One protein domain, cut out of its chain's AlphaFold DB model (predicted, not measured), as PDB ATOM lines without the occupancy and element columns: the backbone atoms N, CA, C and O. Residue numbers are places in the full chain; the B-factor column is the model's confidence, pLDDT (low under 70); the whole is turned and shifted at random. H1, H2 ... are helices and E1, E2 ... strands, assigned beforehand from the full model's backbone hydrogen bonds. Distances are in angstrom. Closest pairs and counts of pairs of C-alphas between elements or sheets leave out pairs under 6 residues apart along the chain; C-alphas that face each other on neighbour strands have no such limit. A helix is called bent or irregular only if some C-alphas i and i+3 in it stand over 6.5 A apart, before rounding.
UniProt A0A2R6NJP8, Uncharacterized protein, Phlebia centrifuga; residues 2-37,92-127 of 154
ATOM      1  N   ILE A   2      34.132 103.109  -1.650       87.50
ATOM      2  CA  ILE A   2      34.020 101.654  -1.866       87.50
ATOM      3  C   ILE A   2      33.783 101.402  -3.359       87.50
ATOM      4  O   ILE A   2      32.875 101.994  -3.938       87.50
ATOM      5  N   THR A   3      34.600 100.547  -3.976       93.44
ATOM      6  CA  THR A   3      34.489 100.147  -5.390       93.44
ATOM      7  C   THR A   3      34.139  98.667  -5.489       93.44
ATOM      8  O   THR A   3      34.821  97.835  -4.895       93.44
ATOM      9  N   PHE A   4      33.104  98.332  -6.258       94.44
ATOM     10  CA  PHE A   4      32.732  96.944  -6.530       94.44
ATOM     11  C   PHE A   4      33.517  96.414  -7.732       94.44
ATOM     12  O   PHE A   4      33.597  97.091  -8.753       94.44
ATOM     13  N   SER A   5      34.079  95.211  -7.617       96.44
ATOM     14  CA  SER A   5      34.810  94.541  -8.704       96.44
ATOM     15  C   SER A   5      33.932  93.618  -9.543       96.44
ATOM     16  O   SER A   5      34.310  93.275 -10.654       96.44
ATOM     17  N   SER A   6      32.787  93.187  -9.014       97.12
ATOM     18  CA  SER A   6      31.848  92.274  -9.669       97.12
ATOM     19  C   SER A   6      30.482  92.338  -8.990       97.12
ATOM     20  O   SER A   6      30.394  92.688  -7.810       97.12
ATOM     21  N   LEU A   7      29.432  91.933  -9.702       96.50
ATOM     22  CA  LEU A   7      28.074  91.808  -9.178       96.50
ATOM     23  C   LEU A   7      27.559  90.381  -9.388       96.50
ATOM     24  O   LEU A   7      27.591  89.868 -10.502       96.50
ATOM     25  N   VAL A   8      27.062  89.746  -8.326       97.12
ATOM     26  CA  VAL A   8      26.385  88.444  -8.401       97.12
ATOM     27  C   VAL A   8      24.932  88.643  -7.992       97.12
ATOM     28  O   VAL A   8      24.666  89.091  -6.878       97.12
ATOM     29  N   ILE A   9      24.003  88.331  -8.892       95.62
ATOM     30  CA  ILE A   9      22.564  88.481  -8.674       95.62
ATOM     31  C   ILE A   9      21.920  87.100  -8.737       95.62
ATOM     32  O   ILE A   9      22.055  86.386  -9.731       95.62
ATOM     33  N   VAL A  10      21.222  86.721  -7.672       94.19
ATOM     34  CA  VAL A  10      20.529  85.433  -7.586       94.19
ATOM     35  C   VAL A  10      19.036  85.677  -7.723       94.19
ATOM     36  O   VAL A  10      18.474  86.467  -6.972       94.19
ATOM     37  N   ASP A  11      18.437  85.002  -8.698       90.69
ATOM     38  CA  ASP A  11      17.012  85.009  -9.028       90.69
ATOM     39  C   ASP A  11      16.380  86.415  -9.079       90.69
ATOM     40  O   ASP A  11      15.412  86.701  -8.369       90.69
ATOM     41  N   PRO A  12      16.935  87.348  -9.880       91.38
ATOM     42  CA  PRO A  12      16.358  88.676  -9.966       91.38
ATOM     43  C   PRO A  12      14.975  88.649 -10.612       91.38
ATOM     44  O   PRO A  12      14.761  88.037 -11.659       91.38
ATOM     45  N   PHE A  13      14.064  89.442 -10.055       89.50
ATOM     46  CA  PHE A  13      12.770  89.709 -10.668       89.50
ATOM     47  C   PHE A  13      12.894  90.806 -11.738       89.50
ATOM     48  O   PHE A  13      12.530  91.959 -11.512       89.50
ATOM     49  N   PHE A  14      13.446  90.454 -12.903       90.12
ATOM     50  CA  PHE A  14      13.567  91.356 -14.053       90.12
ATOM     51  C   PHE A  14      12.595  90.996 -15.171       90.12
ATOM     52  O   PHE A  14      12.355  89.824 -15.460       90.12
ATOM     53  N   PHE A  15      12.067  92.017 -15.841       89.56
ATOM     54  CA  PHE A  15      11.165  91.857 -16.971       89.56
ATOM     55  C   PHE A  15      11.490  92.852 -18.100       89.56
ATOM     56  O   PHE A  15      11.397  94.059 -17.880       89.56
ATOM     57  N   PRO A  16      11.868  92.384 -19.308       89.12
ATOM     58  CA  PRO A  16      12.308  93.254 -20.405       89.12
ATOM     59  C   PRO A  16      11.162  93.961 -21.146       89.12
ATOM     60  O   PRO A  16      11.424  94.807 -21.999       89.12
ATOM     61  N   GLY A  17       9.906  93.605 -20.861       89.25
ATOM     62  CA  GLY A  17       8.726  94.230 -21.456       89.25
ATOM     63  C   GLY A  17       8.262  95.478 -20.705       89.25
ATOM     64  O   GLY A  17       9.019  96.116 -19.965       89.25
ATOM     65  N   LYS A  18       6.994  95.843 -20.896       91.00
ATOM     66  CA  LYS A  18       6.424  97.034 -20.269       91.00
ATOM     67  C   LYS A  18       5.848  96.713 -18.882       91.00
ATOM     68  O   LYS A  18       5.384  95.595 -18.652       91.00
ATOM     69  N   PRO A  19       5.834  97.671 -17.936       90.44
ATOM     70  CA  PRO A  19       5.235  97.468 -16.615       90.44
ATOM     71  C   PRO A  19       3.777  96.987 -16.631       90.44
ATOM     72  O   PRO A  19       3.337  96.320 -15.686       90.44
ATOM     73  N   GLU A  20       3.024  97.338 -17.671       93.31
ATOM     74  CA  GLU A  20       1.617  96.983 -17.864       93.31
ATOM     75  C   GLU A  20       1.443  95.489 -18.147       93.31
ATOM     76  O   GLU A  20       0.474  94.890 -17.678       93.31
ATOM     77  N   ASP A  21       2.416  94.855 -18.809       90.75
ATOM     78  CA  ASP A  21       2.392  93.417 -19.104       90.75
ATOM     79  C   ASP A  21       2.435  92.582 -17.809       90.75
ATOM     80  O   ASP A  21       1.946  91.452 -17.751       90.75
ATOM     81  N   LEU A  22       2.966  93.162 -16.725       91.88
ATOM     82  CA  LEU A  22       2.995  92.557 -15.394       91.88
ATOM     83  C   LEU A  22       1.774  92.899 -14.535       91.88
ATOM     84  O   LEU A  22       1.685  92.396 -13.418       91.88
ATOM     85  N   ALA A  23       0.822  93.721 -14.992       92.81
ATOM     86  CA  ALA A  23      -0.259  94.233 -14.140       92.81
ATOM     87  C   ALA A  23      -1.091  93.124 -13.473       92.81
ATOM     88  O   ALA A  23      -1.391  93.198 -12.280       92.81
ATOM     89  N   VAL A  24      -1.413  92.060 -14.218       93.06
ATOM     90  CA  VAL A  24      -2.170  90.914 -13.688       93.06
ATOM     91  C   VAL A  24      -1.358  90.138 -12.652       93.06
ATOM     92  O   VAL A  24      -1.899  89.751 -11.615       93.06
ATOM     93  N   LEU A  25      -0.070  89.903 -12.916       92.12
ATOM     94  CA  LEU A  25       0.821  89.215 -11.983       92.12
ATOM     95  C   LEU A  25       1.024  90.048 -10.714       92.12
ATOM     96  O   LEU A  25       0.896  89.522  -9.615       92.12
ATOM     97  N   ARG A  26       1.251  91.353 -10.871       93.69
ATOM     98  CA  ARG A  26       1.406  92.315  -9.781       93.69
ATOM     99  C   ARG A  26       0.208  92.293  -8.843       93.69
ATOM    100  O   ARG A  26       0.388  92.123  -7.644       93.69
ATOM    101  N   ARG A  27      -1.010  92.388  -9.394       95.25
ATOM    102  CA  ARG A  27      -2.248  92.300  -8.608       95.25
ATOM    103  C   ARG A  27      -2.304  90.995  -7.814       95.25
ATOM    104  O   ARG A  27      -2.454  91.041  -6.605       95.25
ATOM    105  N   LYS A  28      -2.043  89.852  -8.461       95.00
ATOM    106  CA  LYS A  28      -2.013  88.542  -7.783       95.00
ATOM    107  C   LYS A  28      -0.982  88.463  -6.652       95.00
ATOM    108  O   LYS A  28      -1.235  87.787  -5.661       95.00
ATOM    109  N   LEU A  29       0.188  89.084  -6.807       94.38
ATOM    110  CA  LEU A  29       1.226  89.097  -5.772       94.38
ATOM    111  C   LEU A  29       0.825  89.984  -4.585       94.38
ATOM    112  O   LEU A  29       1.001  89.572  -3.442       94.38
ATOM    113  N   VAL A  30       0.220  91.147  -4.849       96.50
ATOM    114  CA  VAL A  30      -0.347  92.023  -3.808       96.50
ATOM    115  C   VAL A  30      -1.476  91.319  -3.052       96.50
ATOM    116  O   VAL A  30      -1.468  91.323  -1.823       96.50
ATOM    117  N   ASP A  31      -2.403  90.677  -3.765       96.44
ATOM    118  CA  ASP A  31      -3.520  89.945  -3.158       96.44
ATOM    119  C   ASP A  31      -2.994  88.832  -2.239       96.44
ATOM    120  O   ASP A  31      -3.359  88.754  -1.068       96.44
ATOM    121  N   ARG A  32      -2.027  88.037  -2.720       93.94
ATOM    122  CA  ARG A  32      -1.395  86.972  -1.922       93.94
ATOM    123  C   ARG A  32      -0.656  87.486  -0.692       93.94
ATOM    124  O   ARG A  32      -0.692  86.817   0.337       93.94
ATOM    125  N   ALA A  33       0.020  88.630  -0.789       95.81
ATOM    126  CA  ALA A  33       0.692  89.236   0.358       95.81
ATOM    127  C   ALA A  33      -0.325  89.607   1.452       95.81
ATOM    128  O   ALA A  33      -0.077  89.371   2.633       95.81
ATOM    129  N   HIS A  34      -1.500  90.113   1.066       95.50
ATOM    130  CA  HIS A  34      -2.575  90.463   2.001       95.50
ATOM    131  C   HIS A  34      -3.307  89.252   2.585       95.50
ATOM    132  O   HIS A  34      -3.667  89.277   3.761       95.50
ATOM    133  N   GLU A  35      -3.506  88.198   1.796       94.38
ATOM    134  CA  GLU A  35      -4.166  86.950   2.216       94.38
ATOM    135  C   GLU A  35      -3.285  86.064   3.108       94.38
ATOM    136  O   GLU A  35      -3.778  85.140   3.761       94.38
ATOM    137  N   ARG A  36      -1.973  86.314   3.133       92.12
ATOM    138  CA  ARG A  36      -1.017  85.522   3.904       92.12
ATOM    139  C   ARG A  36      -1.342  85.585   5.397       92.12
ATOM    140  O   ARG A  36      -1.553  86.653   5.953       92.12
ATOM    141  N   GLN A  37      -1.325  84.442   6.076       94.00
ATOM    142  CA  GLN A  37      -1.367  84.430   7.536       94.00
ATOM    143  C   GLN A  37      -0.075  85.057   8.083       94.00
ATOM    144  O   GLN A  37       1.014  84.633   7.706       94.00
ATOM    145  N   ARG A  92       2.756  92.096   6.067       95.88
ATOM    146  CA  ARG A  92       2.007  91.952   4.805       95.88
ATOM    147  C   ARG A  92       2.038  93.221   3.966       95.88
ATOM    148  O   ARG A  92       2.197  93.164   2.755       95.88
ATOM    149  N   GLU A  93       1.946  94.370   4.630       95.94
ATOM    150  CA  GLU A  93       2.004  95.663   3.962       95.94
ATOM    151  C   GLU A  93       3.393  95.945   3.381       95.94
ATOM    152  O   GLU A  93       3.472  96.378   2.241       95.94
ATOM    153  N   GLN A  94       4.482  95.637   4.096       96.38
ATOM    154  CA  GLN A  94       5.841  95.782   3.556       96.38
ATOM    155  C   GLN A  94       6.052  94.918   2.307       96.38
ATOM    156  O   GLN A  94       6.586  95.402   1.307       96.38
ATOM    157  N   GLU A  95       5.601  93.662   2.340       95.56
ATOM    158  CA  GLU A  95       5.654  92.772   1.179       95.56
ATOM    159  C   GLU A  95       4.780  93.298   0.024       95.56
ATOM    160  O   GLU A  95       5.241  93.403  -1.113       95.56
ATOM    161  N   ALA A  96       3.542  93.714   0.304       96.75
ATOM    162  CA  ALA A  96       2.637  94.262  -0.702       96.75
ATOM    163  C   ALA A  96       3.175  95.556  -1.331       96.75
ATOM    164  O   ALA A  96       3.073  95.729  -2.545       96.75
ATOM    165  N   THR A  97       3.775  96.454  -0.543       96.50
ATOM    166  CA  THR A  97       4.423  97.677  -1.038       96.50
ATOM    167  C   THR A  97       5.509  97.347  -2.054       96.50
ATOM    168  O   THR A  97       5.604  98.035  -3.068       96.50
ATOM    169  N   MET A  98       6.272  96.271  -1.839       94.12
ATOM    170  CA  MET A  98       7.302  95.861  -2.790       94.12
ATOM    171  C   MET A  98       6.719  95.441  -4.135       94.12
ATOM    172  O   MET A  98       7.244  95.829  -5.176       94.12
ATOM    173  N   TYR A  99       5.592  94.729  -4.136       94.25
ATOM    174  CA  TYR A  99       4.902  94.390  -5.379       94.25
ATOM    175  C   TYR A  99       4.176  95.581  -6.013       94.25
ATOM    176  O   TYR A  99       3.969  95.580  -7.221       94.25
ATOM    177  N   ARG A 100       3.792  96.611  -5.251       95.00
ATOM    178  CA  ARG A 100       3.155  97.821  -5.806       95.00
ATOM    179  C   ARG A 100       4.109  98.693  -6.615       95.00
ATOM    180  O   ARG A 100       3.620  99.524  -7.377       95.00
ATOM    181  N   ASP A 101       5.422  98.500  -6.494       94.94
ATOM    182  CA  ASP A 101       6.382  99.168  -7.368       94.94
ATOM    183  C   ASP A 101       6.169  98.711  -8.821       94.94
ATOM    184  O   ASP A 101       6.479  97.588  -9.229       94.94
ATOM    185  N   VAL A 102       5.583  99.606  -9.613       93.44
ATOM    186  CA  VAL A 102       5.237  99.346 -11.008       93.44
ATOM    187  C   VAL A 102       6.494  99.120 -11.844       93.44
ATOM    188  O   VAL A 102       6.493  98.269 -12.735       93.44
ATOM    189  N   GLU A 103       7.569  99.833 -11.530       93.25
ATOM    190  CA  GLU A 103       8.763  99.924 -12.359       93.25
ATOM    191  C   GLU A 103       9.928  99.087 -11.821       93.25
ATOM    192  O   GLU A 103      10.921  98.903 -12.528       93.25
ATOM    193  N   GLY A 104       9.802  98.537 -10.611       91.75
ATOM    194  CA  GLY A 104      10.842  97.761  -9.935       91.75
ATOM    195  C   GLY A 104      11.368  96.570 -10.741       91.75
ATOM    196  O   GLY A 104      12.548  96.245 -10.654       91.75
ATOM    197  N   ALA A 105      10.538  95.962 -11.595       91.88
ATOM    198  CA  ALA A 105      10.954  94.848 -12.452       91.88
ATOM    199  C   ALA A 105      11.592  95.280 -13.787       91.88
ATOM    200  O   ALA A 105      12.298  94.494 -14.417       91.88
ATOM    201  N   THR A 106      11.332  96.506 -14.252       92.69
ATOM    202  CA  THR A 106      11.664  96.942 -15.622       92.69
ATOM    203  C   THR A 106      12.781  97.985 -15.652       92.69
ATOM    204  O   THR A 106      13.698  97.892 -16.469       92.69
ATOM    205  N   LYS A 107      12.769  98.968 -14.740       93.50
ATOM    206  CA  LYS A 107      13.788 100.031 -14.668       93.50
ATOM    207  C   LYS A 107      15.210  99.511 -14.428       93.50
ATOM    208  O   LYS A 107      16.110  99.999 -15.118       93.50
ATOM    209  N   PRO A 108      15.453  98.545 -13.514       93.62
ATOM    210  CA  PRO A 108      16.805  98.064 -13.230       93.62
ATOM    211  C   PRO A 108      17.555  97.505 -14.441       93.62
ATOM    212  O   PRO A 108      18.776  97.619 -14.490       93.62
ATOM    213  N   ILE A 109      16.852  96.980 -15.450       92.69
ATOM    214  CA  ILE A 109      17.464  96.389 -16.652       92.69
ATOM    215  C   ILE A 109      18.347  97.398 -17.396       92.69
ATOM    216  O   ILE A 109      19.432  97.051 -17.856       92.69
ATOM    217  N   LYS A 110      17.930  98.668 -17.468       91.75
ATOM    218  CA  LYS A 110      18.721  99.720 -18.128       91.75
ATOM    219  C   LYS A 110      20.041  99.983 -17.400       91.75
ATOM    220  O   LYS A 110      21.068 100.212 -18.030       91.75
ATOM    221  N   TYR A 111      20.014  99.946 -16.070       93.31
ATOM    222  CA  TYR A 111      21.214 100.120 -15.250       93.31
ATOM    223  C   TYR A 111      22.101  98.877 -15.275       93.31
ATOM    224  O   TYR A 111      23.321  99.003 -15.237       93.31
ATOM    225  N   LEU A 112      21.497  97.694 -15.385       94.19
ATOM    226  CA  LEU A 112      22.206  96.434 -15.545       94.19
ATOM    227  C   LEU A 112      23.041  96.424 -16.832       94.19
ATOM    228  O   LEU A 112      24.220  96.100 -16.761       94.19
ATOM    229  N   ASP A 113      22.486  96.879 -17.963       93.06
ATOM    230  CA  ASP A 113      23.240  97.028 -19.223       93.06
ATOM    231  C   ASP A 113      24.474  97.930 -19.050       93.06
ATOM    232  O   ASP A 113      25.585  97.585 -19.455       93.06
ATOM    233  N   ALA A 114      24.306  99.068 -18.372       94.44
ATOM    234  CA  ALA A 114      25.410  99.980 -18.092       94.44
ATOM    235  C   ALA A 114      26.462  99.374 -17.140       94.44
ATOM    236  O   ALA A 114      27.648  99.685 -17.263       94.44
ATOM    237  N   LEU A 115      26.044  98.530 -16.191       94.94
ATOM    238  CA  LEU A 115      26.932  97.854 -15.244       94.94
ATOM    239  C   LEU A 115      27.734  96.731 -15.900       94.94
ATOM    240  O   LEU A 115      28.934  96.647 -15.644       94.94
ATOM    241  N   CYS A 116      27.121  95.941 -16.786       95.75
ATOM    242  CA  CYS A 116      27.795  94.866 -17.522       95.75
ATOM    243  C   CYS A 116      28.998  95.367 -18.337       95.75
ATOM    244  O   CYS A 116      29.959  94.633 -18.538       95.75
ATOM    245  N   ARG A 117      28.985  96.637 -18.766       96.38
ATOM    246  CA  ARG A 117      30.110  97.273 -19.478       96.38
ATOM    247  C   ARG A 117      31.261  97.704 -18.566       96.38
ATOM    248  O   ARG A 117      32.325  98.054 -19.066       96.38
ATOM    249  N   LYS A 118      31.040  97.761 -17.250       96.62
ATOM    250  CA  LYS A 118      32.001  98.290 -16.266       96.62
ATOM    251  C   LYS A 118      32.610  97.203 -15.398       96.62
ATOM    252  O   LYS A 118      33.794  97.280 -15.089       96.62
ATOM    253  N   ILE A 119      31.802  96.236 -14.973       97.38
ATOM    254  CA  ILE A 119      32.220  95.146 -14.093       97.38
ATOM    255  C   ILE A 119      31.595  93.825 -14.551       97.38
ATOM    256  O   ILE A 119      30.495  93.837 -15.105       97.38
ATOM    257  N   PRO A 120      32.241  92.679 -14.283       98.06
ATOM    258  CA  PRO A 120      31.624  91.374 -14.456       98.06
ATOM    259  C   PRO A 120      30.313  91.264 -13.670       98.06
ATOM    260  O   PRO A 120      30.269  91.537 -12.465       98.06
ATOM    261  N   VAL A 121      29.253  90.835 -14.354       97.50
ATOM    262  CA  VAL A 121      27.948  90.557 -13.755       97.50
ATOM    263  C   VAL A 121      27.599  89.090 -13.978       97.50
ATOM    264  O   VAL A 121      27.596  88.604 -15.105       97.50
ATOM    265  N   HIS A 122      27.283  88.388 -12.895       96.50
ATOM    266  CA  HIS A 122      26.854  86.994 -12.909       96.50
ATOM    267  C   HIS A 122      25.404  86.916 -12.441       96.50
ATOM    268  O   HIS A 122      25.074  87.419 -11.368       96.50
ATOM    269  N   ILE A 123      24.545  86.272 -13.230       94.56
ATOM    270  CA  ILE A 123      23.139  86.065 -12.878       94.56
ATOM    271  C   ILE A 123      22.883  84.568 -12.763       94.56
ATOM    272  O   ILE A 123      23.151  83.817 -13.700       94.56
ATOM    273  N   ALA A 124      22.379  84.139 -11.610       93.31
ATOM    274  CA  ALA A 124      21.996  82.758 -11.353       93.31
ATOM    275  C   ALA A 124      20.475  82.670 -11.233       93.31
ATOM    276  O   ALA A 124      19.894  83.314 -10.365       93.31
ATOM    277  N   PHE A 125      19.840  81.863 -12.080       90.50
ATOM    278  CA  PHE A 125      18.404  81.594 -12.011       90.50
ATOM    279  C   PHE A 125      18.143  80.234 -11.375       90.50
ATOM    280  O   PHE A 125      18.914  79.290 -11.566       90.50
ATOM    281  N   GLY A 126      17.038  80.128 -10.638       87.06
ATOM    282  CA  GLY A 126      16.539  78.830 -10.208       87.06
ATOM    283  C   GLY A 126      16.146  77.979 -11.417       87.06
ATOM    284  O   GLY A 126      15.596  78.485 -12.392       87.06
ATOM    285  N   GLU A 127      16.380  76.668 -11.345       85.62
ATOM    286  CA  GLU A 127      15.985  75.719 -12.401       85.62
ATOM    287  C   GLU A 127      14.473  75.780 -12.706       85.62
ATOM    288  O   GLU A 127      14.028  75.503 -13.819       85.62
TER     289      GLU A 127
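AT A GLANCE: This is residues 2 to 37 and 92 to 127 of the 154 residues of an uncharacterized protein of Phlebia centrifuga (UniProt A0A2R6NJP8). This is a loose model with two ends: at one, helices H1 and H2 are side by side and run opposite ways; at the other, E1 and E2 make a small parallel two-stranded ribbon, with helix H3 off to one side of it. Residues 11 to 18 and 101 to 106 link the two ends. The printed part has 72 residues, with three named helices and two named strands in the order E1, H1, H2, H3, E2, and its class is mostly helix. The radius of gyration of the C-alphas is 14.7 A, and the C-alphas span 41 by 29 by 26 A.

HOW THE PARTS SIT: The sheet has two strands, E1, residues 7 to 10, and E2, residues 121 to 124, parallel at 13 degrees. The C-alphas of Leu 7 and Val 121 face each other at 4.7 A. N 9 and O 122 are within hydrogen-bond range at 2.8 A, as are N 124 and O 9 at 2.9 A. H3, residues 107 to 116, and E2 have 1 pair of C-alphas within 8 A, the closest, those of Leu 115 and Val 121, at 7.5 A. H3 and E1 are apart. H1, residues 19 to 35, and H2, residues 92 to 100, touch, with the C-alphas of Val 30 and Ala 96 closest at 4.9 A. They stand at a shallow tilt of 6 degrees, opposite ways. H3 touches no helix, and H1 and H2 are both apart from it. In H2 every O i to N i+4 pair is within hydrogen-bond range; the counts are 10 of 13 in H1 and 5 of 6 in H3.

IN THESE COORDINATES: E1 begins at C-alpha 7 (28.074, 91.808, -9.178), and E2 ends at C-alpha 124 (21.996, 82.758, -11.353); their lengths are 10.0 A and 10.1 A. H1 is 23.5 A long from C-alpha 19 (5.235, 97.468, -16.615) to C-alpha 35. It has a kink of 37 degrees near residue 26 and is irregular, with C-alphas 21 and 24 7.5 A apart. H2 is 12.2 A long and H3 15.2 A. H3 is neither bent nor irregular, but only just: C-alphas 107 and 110 are 6.0 A apart.

THE WHOLE: The two C-alphas farthest apart, those of Gln 37 and Arg 117, are 43.4 A apart. Residues 38 to 91 are not printed; C-alphas 37 and 92 are 8.7 A apart across this cut, which lies in the link from H1 to H2. Of the links printed whole, H3 to E2 is tight, E1 to H1 and H2 to H3 are short, and none is long. The mean pLDDT of the printed part is 93.7, and no printed residue is under 70.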